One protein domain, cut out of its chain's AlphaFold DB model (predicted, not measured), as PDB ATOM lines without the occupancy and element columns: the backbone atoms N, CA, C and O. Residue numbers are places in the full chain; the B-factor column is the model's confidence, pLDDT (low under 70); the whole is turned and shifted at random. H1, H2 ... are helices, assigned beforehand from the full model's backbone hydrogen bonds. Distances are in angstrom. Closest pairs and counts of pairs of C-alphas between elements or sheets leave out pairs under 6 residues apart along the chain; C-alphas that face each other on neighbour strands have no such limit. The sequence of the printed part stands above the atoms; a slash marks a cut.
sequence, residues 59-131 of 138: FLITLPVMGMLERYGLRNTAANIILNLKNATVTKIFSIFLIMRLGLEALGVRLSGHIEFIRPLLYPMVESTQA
ATOM      1  N   PHE A  59     -13.279  11.111 -29.800       69.88
ATOM      2  CA  PHE A  59     -13.288  10.353 -31.054       69.88
ATOM      3  C   PHE A  59     -13.003   8.849 -30.847       69.88
ATOM      4  O   PHE A  59     -13.608   8.008 -31.516       69.88
ATOM      5  N   LEU A  60     -12.163   8.488 -29.864       76.44
ATOM      6  CA  LEU A  60     -11.852   7.088 -29.543       76.44
ATOM      7  C   LEU A  60     -13.086   6.306 -29.081       76.44
ATOM      8  O   LEU A  60     -13.160   5.103 -29.316       76.44
ATOM      9  N   ILE A  61     -14.054   6.976 -28.447       77.38
ATOM     10  CA  ILE A  61     -15.337   6.377 -28.052       77.38
ATOM     11  C   ILE A  61     -16.346   6.459 -29.204       77.38
ATOM     12  O   ILE A  61     -17.152   5.547 -29.388       77.38
ATOM     13  N   THR A  62     -16.298   7.512 -30.022       77.25
ATOM     14  CA  THR A  62     -17.184   7.662 -31.185       77.25
ATOM     15  C   THR A  62     -17.030   6.522 -32.194       77.25
ATOM     16  O   THR A  62     -18.042   6.020 -32.677       77.25
ATOM     17  N   LEU A  63     -15.809   6.059 -32.477       82.12
ATOM     18  CA  LEU A  63     -15.560   4.971 -33.435       82.12
ATOM     19  C   LEU A  63     -16.262   3.637 -33.090       82.12
ATOM     20  O   LEU A  63     -16.999   3.126 -33.938       82.12
ATOM     21  N   PRO A  64     -16.103   3.050 -31.885       83.06
ATOM     22  CA  PRO A  64     -16.802   1.818 -31.525       83.06
ATOM     23  C   PRO A  64     -18.318   2.012 -31.450       83.06
ATOM     24  O   PRO A  64     -19.062   1.128 -31.871       83.06
ATOM     25  N   VAL A  65     -18.790   3.175 -30.984       83.56
ATOM     26  CA  VAL A  65     -20.223   3.513 -30.987       83.56
ATOM     27  C   VAL A  65     -20.764   3.544 -32.417       83.56
ATOM     28  O   VAL A  65     -21.809   2.956 -32.684       83.56
ATOM     29  N   MET A  66     -20.035   4.144 -33.359       77.25
ATOM     30  CA  MET A  66     -20.409   4.158 -34.772       77.25
ATOM     31  C   MET A  66     -20.461   2.743 -35.359       77.25
ATOM     32  O   MET A  66     -21.459   2.381 -35.979       77.25
ATOM     33  N   GLY A  67     -19.451   1.911 -35.086       79.88
ATOM     34  CA  GLY A  67     -19.443   0.506 -35.506       79.88
ATOM     35  C   GLY A  67     -20.593  -0.314 -34.906       79.88
ATOM     36  O   GLY A  67     -21.142  -1.195 -35.572       79.88
ATOM     37  N   MET A  68     -21.015  -0.007 -33.675       84.31
ATOM     38  CA  MET A  68     -22.228  -0.587 -33.090       84.31
ATOM     39  C   MET A  68     -23.477  -0.115 -33.840       84.31
ATOM     40  O   MET A  68     -24.267  -0.949 -34.274       84.31
ATOM     41  N   LEU A  69     -23.639   1.195 -34.049       80.69
ATOM     42  CA  LEU A  69     -24.777   1.779 -34.773       80.69
ATOM     43  C   LEU A  69     -24.924   1.196 -36.189       80.69
ATOM     44  O   LEU A  69     -26.036   0.896 -36.625       80.69
ATOM     45  N   GLU A  70     -23.814   0.985 -36.894       76.56
ATOM     46  CA  GLU A  70     -23.802   0.334 -38.205       76.56
ATOM     47  C   GLU A  70     -24.265  -1.125 -38.132       76.56
ATOM     48  O   GLU A  70     -25.118  -1.526 -38.929       76.56
ATOM     49  N   ARG A  71     -23.783  -1.900 -37.149       79.44
ATOM     50  CA  ARG A  71     -24.236  -3.285 -36.920       79.44
ATOM     51  C   ARG A  71     -25.724  -3.385 -36.587       79.44
ATOM     52  O   ARG A  71     -26.346  -4.378 -36.947       79.44
ATOM     53  N   TYR A  72     -26.301  -2.369 -35.947       81.50
ATOM     54  CA  TYR A  72     -27.742  -2.296 -35.670       81.50
ATOM     55  C   TYR A  72     -28.587  -1.851 -36.879       81.50
ATOM     56  O   TYR A  72     -29.785  -1.613 -36.737       81.50
ATOM     57  N   GLY A  73     -28.008  -1.753 -38.082       75.69
ATOM     58  CA  GLY A  73     -28.766  -1.487 -39.307       75.69
ATOM     59  C   GLY A  73     -29.131  -0.016 -39.507       75.69
ATOM     60  O   GLY A  73     -30.007   0.305 -40.320       75.69
ATOM     61  N   LEU A  74     -28.442   0.904 -38.819       76.69
ATOM     62  CA  LEU A  74     -28.620   2.340 -39.039       76.69
ATOM     63  C   LEU A  74     -28.261   2.724 -40.484       76.69
ATOM     64  O   LEU A  74     -28.944   3.550 -41.087       76.69
ATOM     65  N   ARG A  75     -27.260   2.047 -41.072       73.00
ATOM     66  CA  ARG A  75     -26.884   2.190 -42.491       73.00
ATOM     67  C   ARG A  75     -28.040   1.810 -43.420       73.00
ATOM     68  O   ARG A  75     -28.371   2.570 -44.326       73.00
ATOM     69  N   ASN A  76     -28.688   0.672 -43.169       75.38
ATOM     70  CA  ASN A  76     -29.813   0.175 -43.968       75.38
ATOM     71  C   ASN A  76     -31.035   1.095 -43.858       75.38
ATOM     72  O   ASN A  76     -31.680   1.403 -44.859       75.38
ATOM     73  N   THR A  77     -31.316   1.582 -42.649       78.88
ATOM     74  CA  THR A  77     -32.419   2.519 -42.403       78.88
ATOM     75  C   THR A  77     -32.175   3.853 -43.107       78.88
ATOM     76  O   THR A  77     -33.067   4.362 -43.786       78.88
ATOM     77  N   ALA A  78     -30.956   4.391 -43.018       73.69
ATOM     78  CA  ALA A  78     -30.575   5.614 -43.716       73.69
ATOM     79  C   ALA A  78     -30.690   5.458 -45.241       73.69
ATOM     80  O   ALA A  78     -31.262   6.328 -45.896       73.69
ATOM     81  N   ALA A  79     -30.229   4.334 -45.801       71.75
ATOM     82  CA  ALA A  79     -30.354   4.044 -47.228       71.75
ATOM     83  C   ALA A  79     -31.824   4.007 -47.678       71.75
ATOM     84  O   ALA A  79     -32.174   4.647 -48.668       71.75
ATOM     85  N   ASN A  80     -32.706   3.348 -46.921       76.31
ATOM     86  CA  ASN A  80     -34.135   3.291 -47.241       76.31
ATOM     87  C   ASN A  80     -34.810   4.675 -47.188       76.31
ATOM     88  O   ASN A  80     -35.655   4.999 -48.023       76.31
ATOM     89  N   ILE A  81     -34.422   5.522 -46.232       74.00
ATOM     90  CA  ILE A  81     -34.913   6.905 -46.161       74.00
ATOM     91  C   ILE A  81     -34.436   7.686 -47.390       74.00
ATOM     92  O   ILE A  81     -35.247   8.324 -48.051       74.00
ATOM     93  N   ILE A  82     -33.152   7.595 -47.742       71.56
ATOM     94  CA  ILE A  82     -32.568   8.321 -48.881       71.56
ATOM     95  C   ILE A  82     -33.193   7.876 -50.210       71.56
ATOM     96  O   ILE A  82     -33.506   8.728 -51.041       71.56
ATOM     97  N   LEU A  83     -33.449   6.577 -50.394       69.44
ATOM     98  CA  LEU A  83     -34.109   6.033 -51.588       69.44
ATOM     99  C   LEU A  83     -35.543   6.562 -51.767       69.44
ATOM    100  O   LEU A  83     -35.979   6.781 -52.898       69.44
ATOM    101  N   ASN A  84     -36.257   6.832 -50.670       69.69
ATOM    102  CA  ASN A  84     -37.583   7.453 -50.721       69.69
ATOM    103  C   ASN A  84     -37.539   8.938 -51.129       69.69
ATOM    104  O   ASN A  84     -38.542   9.486 -51.595       69.69
ATOM    105  N   LEU A  85     -36.383   9.607 -51.034       71.12
ATOM    106  CA  LEU A  85     -36.208  10.951 -51.578       71.12
ATOM    107  C   LEU A  85     -35.903  10.874 -53.085       71.12
ATOM    108  O   LEU A  85     -34.754  10.914 -53.521       71.12
ATOM    109  N   LYS A  86     -36.968  10.861 -53.894       56.06
ATOM    110  CA  LYS A  86     -36.998  10.712 -55.367       56.06
ATOM    111  C   LYS A  86     -36.025  11.597 -56.189       56.06
ATOM    112  O   LYS A  86     -35.831  11.312 -57.363       56.06
ATOM    113  N   ASN A  87     -35.403  12.627 -55.600       61.12
ATOM    114  CA  ASN A  87     -34.471  13.579 -56.241       61.12
ATOM    115  C   ASN A  87     -33.265  13.963 -55.345       61.12
ATOM    116  O   ASN A  87     -32.729  15.072 -55.449       61.12
ATOM    117  N   ALA A  88     -32.858  13.107 -54.407       62.47
ATOM    118  CA  ALA A  88     -31.750  13.416 -53.507       62.47
ATOM    119  C   ALA A  88     -30.382  13.070 -54.121       62.47
ATOM    120  O   ALA A  88     -29.924  11.936 -54.072       62.47
ATOM    121  N   THR A  89     -29.697  14.070 -54.672       69.44
ATOM    122  CA  THR A  89     -28.267  13.973 -55.009       69.44
ATOM    123  C   THR A  89     -27.422  14.102 -53.738       69.44
ATOM    124  O   THR A  89     -27.779  14.887 -52.854       69.44
ATOM    125  N   VAL A  90     -26.273  13.413 -53.670       70.69
ATOM    126  CA  VAL A  90     -25.278  13.511 -52.574       70.69
ATOM    127  C   VAL A  90     -25.029  14.971 -52.172       70.69
ATOM    128  O   VAL A  90     -25.077  15.321 -50.994       70.69
ATOM    129  N   THR A  91     -24.887  15.855 -53.162       75.94
ATOM    130  CA  THR A  91     -24.675  17.296 -52.981       75.94
ATOM    131  C   THR A  91     -25.805  17.989 -52.218       75.94
ATOM    132  O   THR A  91     -25.549  18.866 -51.398       75.94
ATOM    133  N   LYS A  92     -27.065  17.605 -52.450       77.25
ATOM    134  CA  LYS A  92     -28.235  18.263 -51.847       77.25
ATOM    135  C   LYS A  92     -28.387  17.902 -50.368       77.25
ATOM    136  O   LYS A  92     -28.688  18.772 -49.555       77.25
ATOM    137  N   ILE A  93     -28.116  16.646 -50.018       77.38
ATOM    138  CA  ILE A  93     -28.106  16.178 -48.625       77.38
ATOM    139  C   ILE A  93     -26.897  16.751 -47.879       77.38
ATOM    140  O   ILE A  93     -27.031  17.227 -46.755       77.38
ATOM    141  N   PHE A  94     -25.729  16.815 -48.517       79.75
ATOM    142  CA  PHE A  94     -24.569  17.469 -47.916       79.75
ATOM    143  C   PHE A  94     -24.809  18.969 -47.673       79.75
ATOM    144  O   PHE A  94     -24.455  19.502 -46.623       79.75
ATOM    145  N   SER A  95     -25.492  19.645 -48.603       84.62
ATOM    146  CA  SER A  95     -25.842  21.060 -48.462       84.62
ATOM    147  C   SER A  95     -26.819  21.315 -47.310       84.62
ATOM    148  O   SER A  95     -26.612  22.272 -46.566       84.62
ATOM    149  N   ILE A  96     -27.859  20.485 -47.126       84.31
ATOM    150  CA  ILE A  96     -28.810  20.663 -46.011       84.31
ATOM    151  C   ILE A  96     -28.121  20.453 -44.656       84.31
ATOM    152  O   ILE A  96     -28.362  21.201 -43.710       84.31
ATOM    153  N   PHE A  97     -27.208  19.482 -44.589       81.25
ATOM    154  CA  PHE A  97     -26.407  19.192 -43.407       81.25
ATOM    155  C   PHE A  97     -25.475  20.350 -43.045       81.25
ATOM    156  O   PHE A  97     -25.432  20.757 -41.887       81.25
ATOM    157  N   LEU A  98     -24.787  20.941 -44.028       85.44
ATOM    158  CA  LEU A  98     -23.938  22.112 -43.801       85.44
ATOM    159  C   LEU A  98     -24.734  23.330 -43.319       85.44
ATOM    160  O   LEU A  98     -24.271  24.030 -42.425       85.44
ATOM    161  N   ILE A  99     -25.932  23.563 -43.864       89.12
ATOM    162  CA  ILE A  99     -26.815  24.654 -43.423       89.12
ATOM    163  C   ILE A  99     -27.265  24.430 -41.977       89.12
ATOM    164  O   ILE A  99     -27.185  25.343 -41.157       89.12
ATOM    165  N   MET A 100     -27.696  23.209 -41.643       85.06
ATOM    166  CA  MET A 100     -28.076  22.847 -40.277       85.06
ATOM    167  C   MET A 100     -26.898  23.013 -39.312       85.06
ATOM    168  O   MET A 100     -27.057  23.614 -38.252       85.06
ATOM    169  N   ARG A 101     -25.709  22.531 -39.691       83.00
ATOM    170  CA  ARG A 101     -24.480  22.668 -38.902       83.00
ATOM    171  C   ARG A 101     -24.141  24.132 -38.655       83.00
ATOM    172  O   ARG A 101     -23.889  24.501 -37.515       83.00
ATOM    173  N   LEU A 102     -24.155  24.948 -39.705       88.25
ATOM    174  CA  LEU A 102     -23.863  26.373 -39.604       88.25
ATOM    175  C   LEU A 102     -24.874  27.076 -38.687       88.25
ATOM    176  O   LEU A 102     -24.487  27.916 -37.882       88.25
ATOM    177  N   GLY A 103     -26.149  26.682 -38.751       90.56
ATOM    178  CA  GLY A 103     -27.186  27.157 -37.836       90.56
ATOM    179  C   GLY A 103     -26.929  26.762 -36.379       90.56
ATOM    180  O   GLY A 103     -27.030  27.603 -35.492       90.56
ATOM    181  N   LEU A 104     -26.547  25.509 -36.116       87.81
ATOM    182  CA  LEU A 104     -26.216  25.048 -34.762       87.81
ATOM    183  C   LEU A 104     -24.960  25.739 -34.212       87.81
ATOM    184  O   LEU A 104     -24.950  26.143 -33.050       87.81
ATOM    185  N   GLU A 105     -23.939  25.939 -35.048       86.44
ATOM    186  CA  GLU A 105     -22.736  26.691 -34.681       86.44
ATOM    187  C   GLU A 105     -23.061  28.164 -34.382       86.44
ATOM    188  O   GLU A 105     -22.553  28.707 -33.400       86.44
ATOM    189  N   ALA A 106     -23.968  28.787 -35.145       88.31
ATOM    190  CA  ALA A 106     -24.446  30.147 -34.882       88.31
ATOM    191  C   ALA A 106     -25.220  30.269 -33.555       88.31
ATOM    192  O   ALA A 106     -25.183  31.318 -32.915       88.31
ATOM    193  N   LEU A 107     -25.874  29.192 -33.110       88.62
ATOM    194  CA  LEU A 107     -26.541  29.096 -31.805       88.62
ATOM    195  C   LEU A 107     -25.581  28.717 -30.658       88.62
ATOM    196  O   LEU A 107     -26.023  28.520 -29.528       88.62
ATOM    197  N   GLY A 108     -24.275  28.601 -30.926       84.62
ATOM    198  CA  GLY A 108     -23.256  28.253 -29.930       84.62
ATOM    199  C   GLY A 108     -23.139  26.754 -29.630       84.62
ATOM    200  O   GLY A 108     -22.336  26.356 -28.785       84.62
ATOM    201  N   VAL A 109     -23.886  25.899 -30.335       79.44
ATOM    202  CA  VAL A 109     -23.817  24.441 -30.182       79.44
ATOM    203  C   VAL A 109     -22.697  23.904 -31.067       79.44
ATOM    204  O   VAL A 109     -22.858  23.680 -32.267       79.44
ATOM    205  N   ARG A 110     -21.525  23.685 -30.467       68.12
ATOM    206  CA  ARG A 110     -20.366  23.118 -31.169       68.12
ATOM    207  C   ARG A 110     -20.526  21.600 -31.280       68.12
ATOM    208  O   ARG A 110     -20.253  20.867 -30.333       68.12
ATOM    209  N   LEU A 111     -20.945  21.118 -32.450       64.44
ATOM    210  CA  LEU A 111     -20.952  19.692 -32.799       64.44
ATOM    211  C   LEU A 111     -19.507  19.189 -32.957       64.44
ATOM    212  O   LEU A 111     -18.993  19.055 -34.068       64.44
ATOM    213  N   SER A 112     -18.829  18.918 -31.845       56.72
ATOM    214  CA  SER A 112     -17.393  18.606 -31.814       56.72
ATOM    215  C   SER A 112     -17.013  17.204 -32.344       56.72
ATOM    216  O   SER A 112     -15.948  16.700 -32.014       56.72
ATOM    217  N   GLY A 113     -17.845  16.578 -33.191       61.25
ATOM    218  CA  GLY A 113     -17.622  15.232 -33.755       61.25
ATOM    219  C   GLY A 113     -17.746  15.126 -35.282       61.25
ATOM    220  O   GLY A 113     -17.814  14.033 -35.819       61.25
ATOM    221  N   HIS A 114     -17.826  16.238 -36.015       55.59
ATOM    222  CA  HIS A 114     -18.534  16.279 -37.304       55.59
ATOM    223  C   HIS A 114     -17.835  15.695 -38.555       55.59
ATOM    224  O   HIS A 114     -18.497  15.520 -39.574       55.59
ATOM    225  N   ILE A 115     -16.526  15.424 -38.542       54.75
ATOM    226  CA  ILE A 115     -15.794  15.082 -39.784       54.75
ATOM    227  C   ILE A 115     -15.807  13.570 -40.064       54.75
ATOM    228  O   ILE A 115     -15.832  13.154 -41.223       54.75
ATOM    229  N   GLU A 116     -15.862  12.732 -39.028       60.69
ATOM    230  CA  GLU A 116     -15.812  11.273 -39.196       60.69
ATOM    231  C   GLU A 116     -17.138  10.681 -39.695       60.69
ATOM    232  O   GLU A 116     -17.119   9.692 -40.422       60.69
ATOM    233  N   PHE A 117     -18.275  11.336 -39.426       60.66
ATOM    234  CA  PHE A 117     -19.610  10.885 -39.853       60.66
ATOM    235  C   PHE A 117     -19.843  10.965 -41.364       60.66
ATOM    236  O   PHE A 117     -20.737  10.295 -41.881       60.66
ATOM    237  N   ILE A 118     -19.049  11.759 -42.089       60.28
ATOM    238  CA  ILE A 118     -19.229  11.926 -43.535       60.28
ATOM    239  C   ILE A 118     -18.905  10.617 -44.252       60.28
ATOM    240  O   ILE A 118     -19.638  10.234 -45.153       60.28
ATOM    241  N   ARG A 119     -17.852   9.894 -43.845       64.50
ATOM    242  CA  ARG A 119     -17.433   8.657 -44.529       64.50
ATOM    243  C   ARG A 119     -18.512   7.557 -44.492       64.50
ATOM    244  O   ARG A 119     -18.873   7.082 -45.569       64.50
ATOM    245  N   PRO A 120     -19.075   7.202 -43.322       64.31
ATOM    246  CA  PRO A 120     -20.159   6.227 -43.202       64.31
ATOM    247  C   PRO A 120     -21.446   6.598 -43.936       64.31
ATOM    248  O   PRO A 120     -22.168   5.712 -44.376       64.31
ATOM    249  N   LEU A 121     -21.750   7.893 -44.067       63.91
ATOM    250  CA  LEU A 121     -22.934   8.379 -44.785       63.91
ATOM    251  C   LEU A 121     -22.713   8.450 -46.296       63.91
ATOM    252  O   LEU A 121     -23.610   8.115 -47.062       63.91
ATOM    253  N   LEU A 122     -21.528   8.864 -46.742       65.50
ATOM    254  CA  LEU A 122     -21.227   9.009 -48.165       65.50
ATOM    255  C   LEU A 122     -21.125   7.645 -48.856       65.50
ATOM    256  O   LEU A 122     -21.601   7.498 -49.978       65.50
ATOM    257  N   TYR A 123     -20.540   6.649 -48.182       67.69
ATOM    258  CA  TYR A 123     -20.350   5.303 -48.724       67.69
ATOM    259  C   TYR A 123     -21.662   4.657 -49.227       67.69
ATOM    260  O   TYR A 123     -21.733   4.351 -50.415       67.69
ATOM    261  N   PRO A 124     -22.745   4.539 -48.424       64.06
ATOM    262  CA  PRO A 124     -24.014   3.981 -48.894       64.06
ATOM    263  C   PRO A 124     -24.692   4.848 -49.964       64.06
ATOM    264  O   PRO A 124     -25.465   4.332 -50.766       64.06
ATOM    265  N   MET A 125     -24.417   6.156 -50.020       67.38
ATOM    266  CA  MET A 125     -24.984   7.039 -51.050       67.38
ATOM    267  C   MET A 125     -24.297   6.875 -52.408       67.38
ATOM    268  O   MET A 125     -24.962   6.904 -53.444       67.38
ATOM    269  N   VAL A 126     -22.975   6.688 -52.416       65.62
ATOM    270  CA  VAL A 126     -22.221   6.364 -53.636       65.62
ATOM    271  C   VAL A 126     -22.606   4.967 -54.124       65.62
ATOM    272  O   VAL A 126     -22.903   4.804 -55.305       65.62
ATOM    273  N   GLU A 127     -22.706   3.999 -53.210       65.19
ATOM    274  CA  GLU A 127     -23.123   2.616 -53.488       65.19
ATOM    275  C   GLU A 127     -24.540   2.566 -54.098       65.19
ATOM    276  O   GLU A 127     -24.753   1.952 -55.140       65.19
ATOM    277  N   SER A 128     -25.496   3.313 -53.530       62.00
ATOM    278  CA  SER A 128     -26.880   3.377 -54.040       62.00
ATOM    279  C   SER A 128     -27.056   4.178 -55.336       62.00
ATOM    280  O   SER A 128     -28.035   3.963 -56.045       62.00
ATOM    281  N   THR A 129     -26.129   5.082 -55.676       60.50
ATOM    282  CA  THR A 129     -26.161   5.835 -56.949       60.50
ATOM    283  C   THR A 129     -25.514   5.052 -58.098       60.50
ATOM    284  O   THR A 129     -25.866   5.265 -59.258       60.50
ATOM    285  N   GLN A 130     -24.570   4.155 -57.794       56.94
ATOM    286  CA  GLN A 130     -23.905   3.289 -58.776       56.94
ATOM    287  C   GLN A 130     -24.673   1.986 -59.048       56.94
ATOM    288  O   GLN A 130     -24.494   1.396 -60.114       56.94
ATOM    289  N   ALA A 131     -25.537   1.548 -58.128       48.69
ATOM    290  CA  ALA A 131     -26.431   0.421 -58.363       48.69
ATOM    291  C   ALA A 131     -27.484   0.774 -59.442       48.69
ATOM    292  O   ALA A 131     -28.097   1.846 -59.369       48.69
TER     293      ALA A 131
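Overview. This is residues 59 to 131 of the 138 residues of an uncharacterized protein of Brevinema andersonii (UniProt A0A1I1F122). Four helices make a flat, open frame: H3, the longest, and H1 lie at opposite sides, H2 spans between, and H4 folds back into the gap, crossing H2. The printed part has 73 residues with four named helices in the order H1 to H4: all helix. It is only just compact, close to loose, with a radius of gyration of the C-alphas of 13.5 A. It spans 39 by 28 by 15 A.

Arrangement. H3, residues 90 to 106, and H4, residues 118 to 130, form a helical hairpin, opposite ways at 22 degrees, a shallow tilt. They only just touch, with 3 pairs of C-alphas within 8 A, H3 with residue 90 alone; closest are the C-alphas of Val 90 and Met 125, 6.7 A. H4 touches H2, residues 74 to 84, the same way at a steep tilt of 47 degrees; closest are the C-alphas of Ala 79 and Pro 124, 6.6 A. H1, residues 59 to 71, meets H2 only through their link. O i to N i+4 pairs are within hydrogen-bond range throughout H2 and H3, 8 of 9 in H1, 7 of 9 in H4.

Along the chain. H3 is 24.3 A long, H1 18.4 A, H4 18.1 A, H2 15.6 A. C-alpha 59 is at (-13.288, 10.353, -31.054), C-alpha 130 at (-23.905, 3.289, -58.776).

Size, cuts and confidence. The printed part has no cut. The H3 to H4 link is long; residues 110 to 131 are under pLDDT 70.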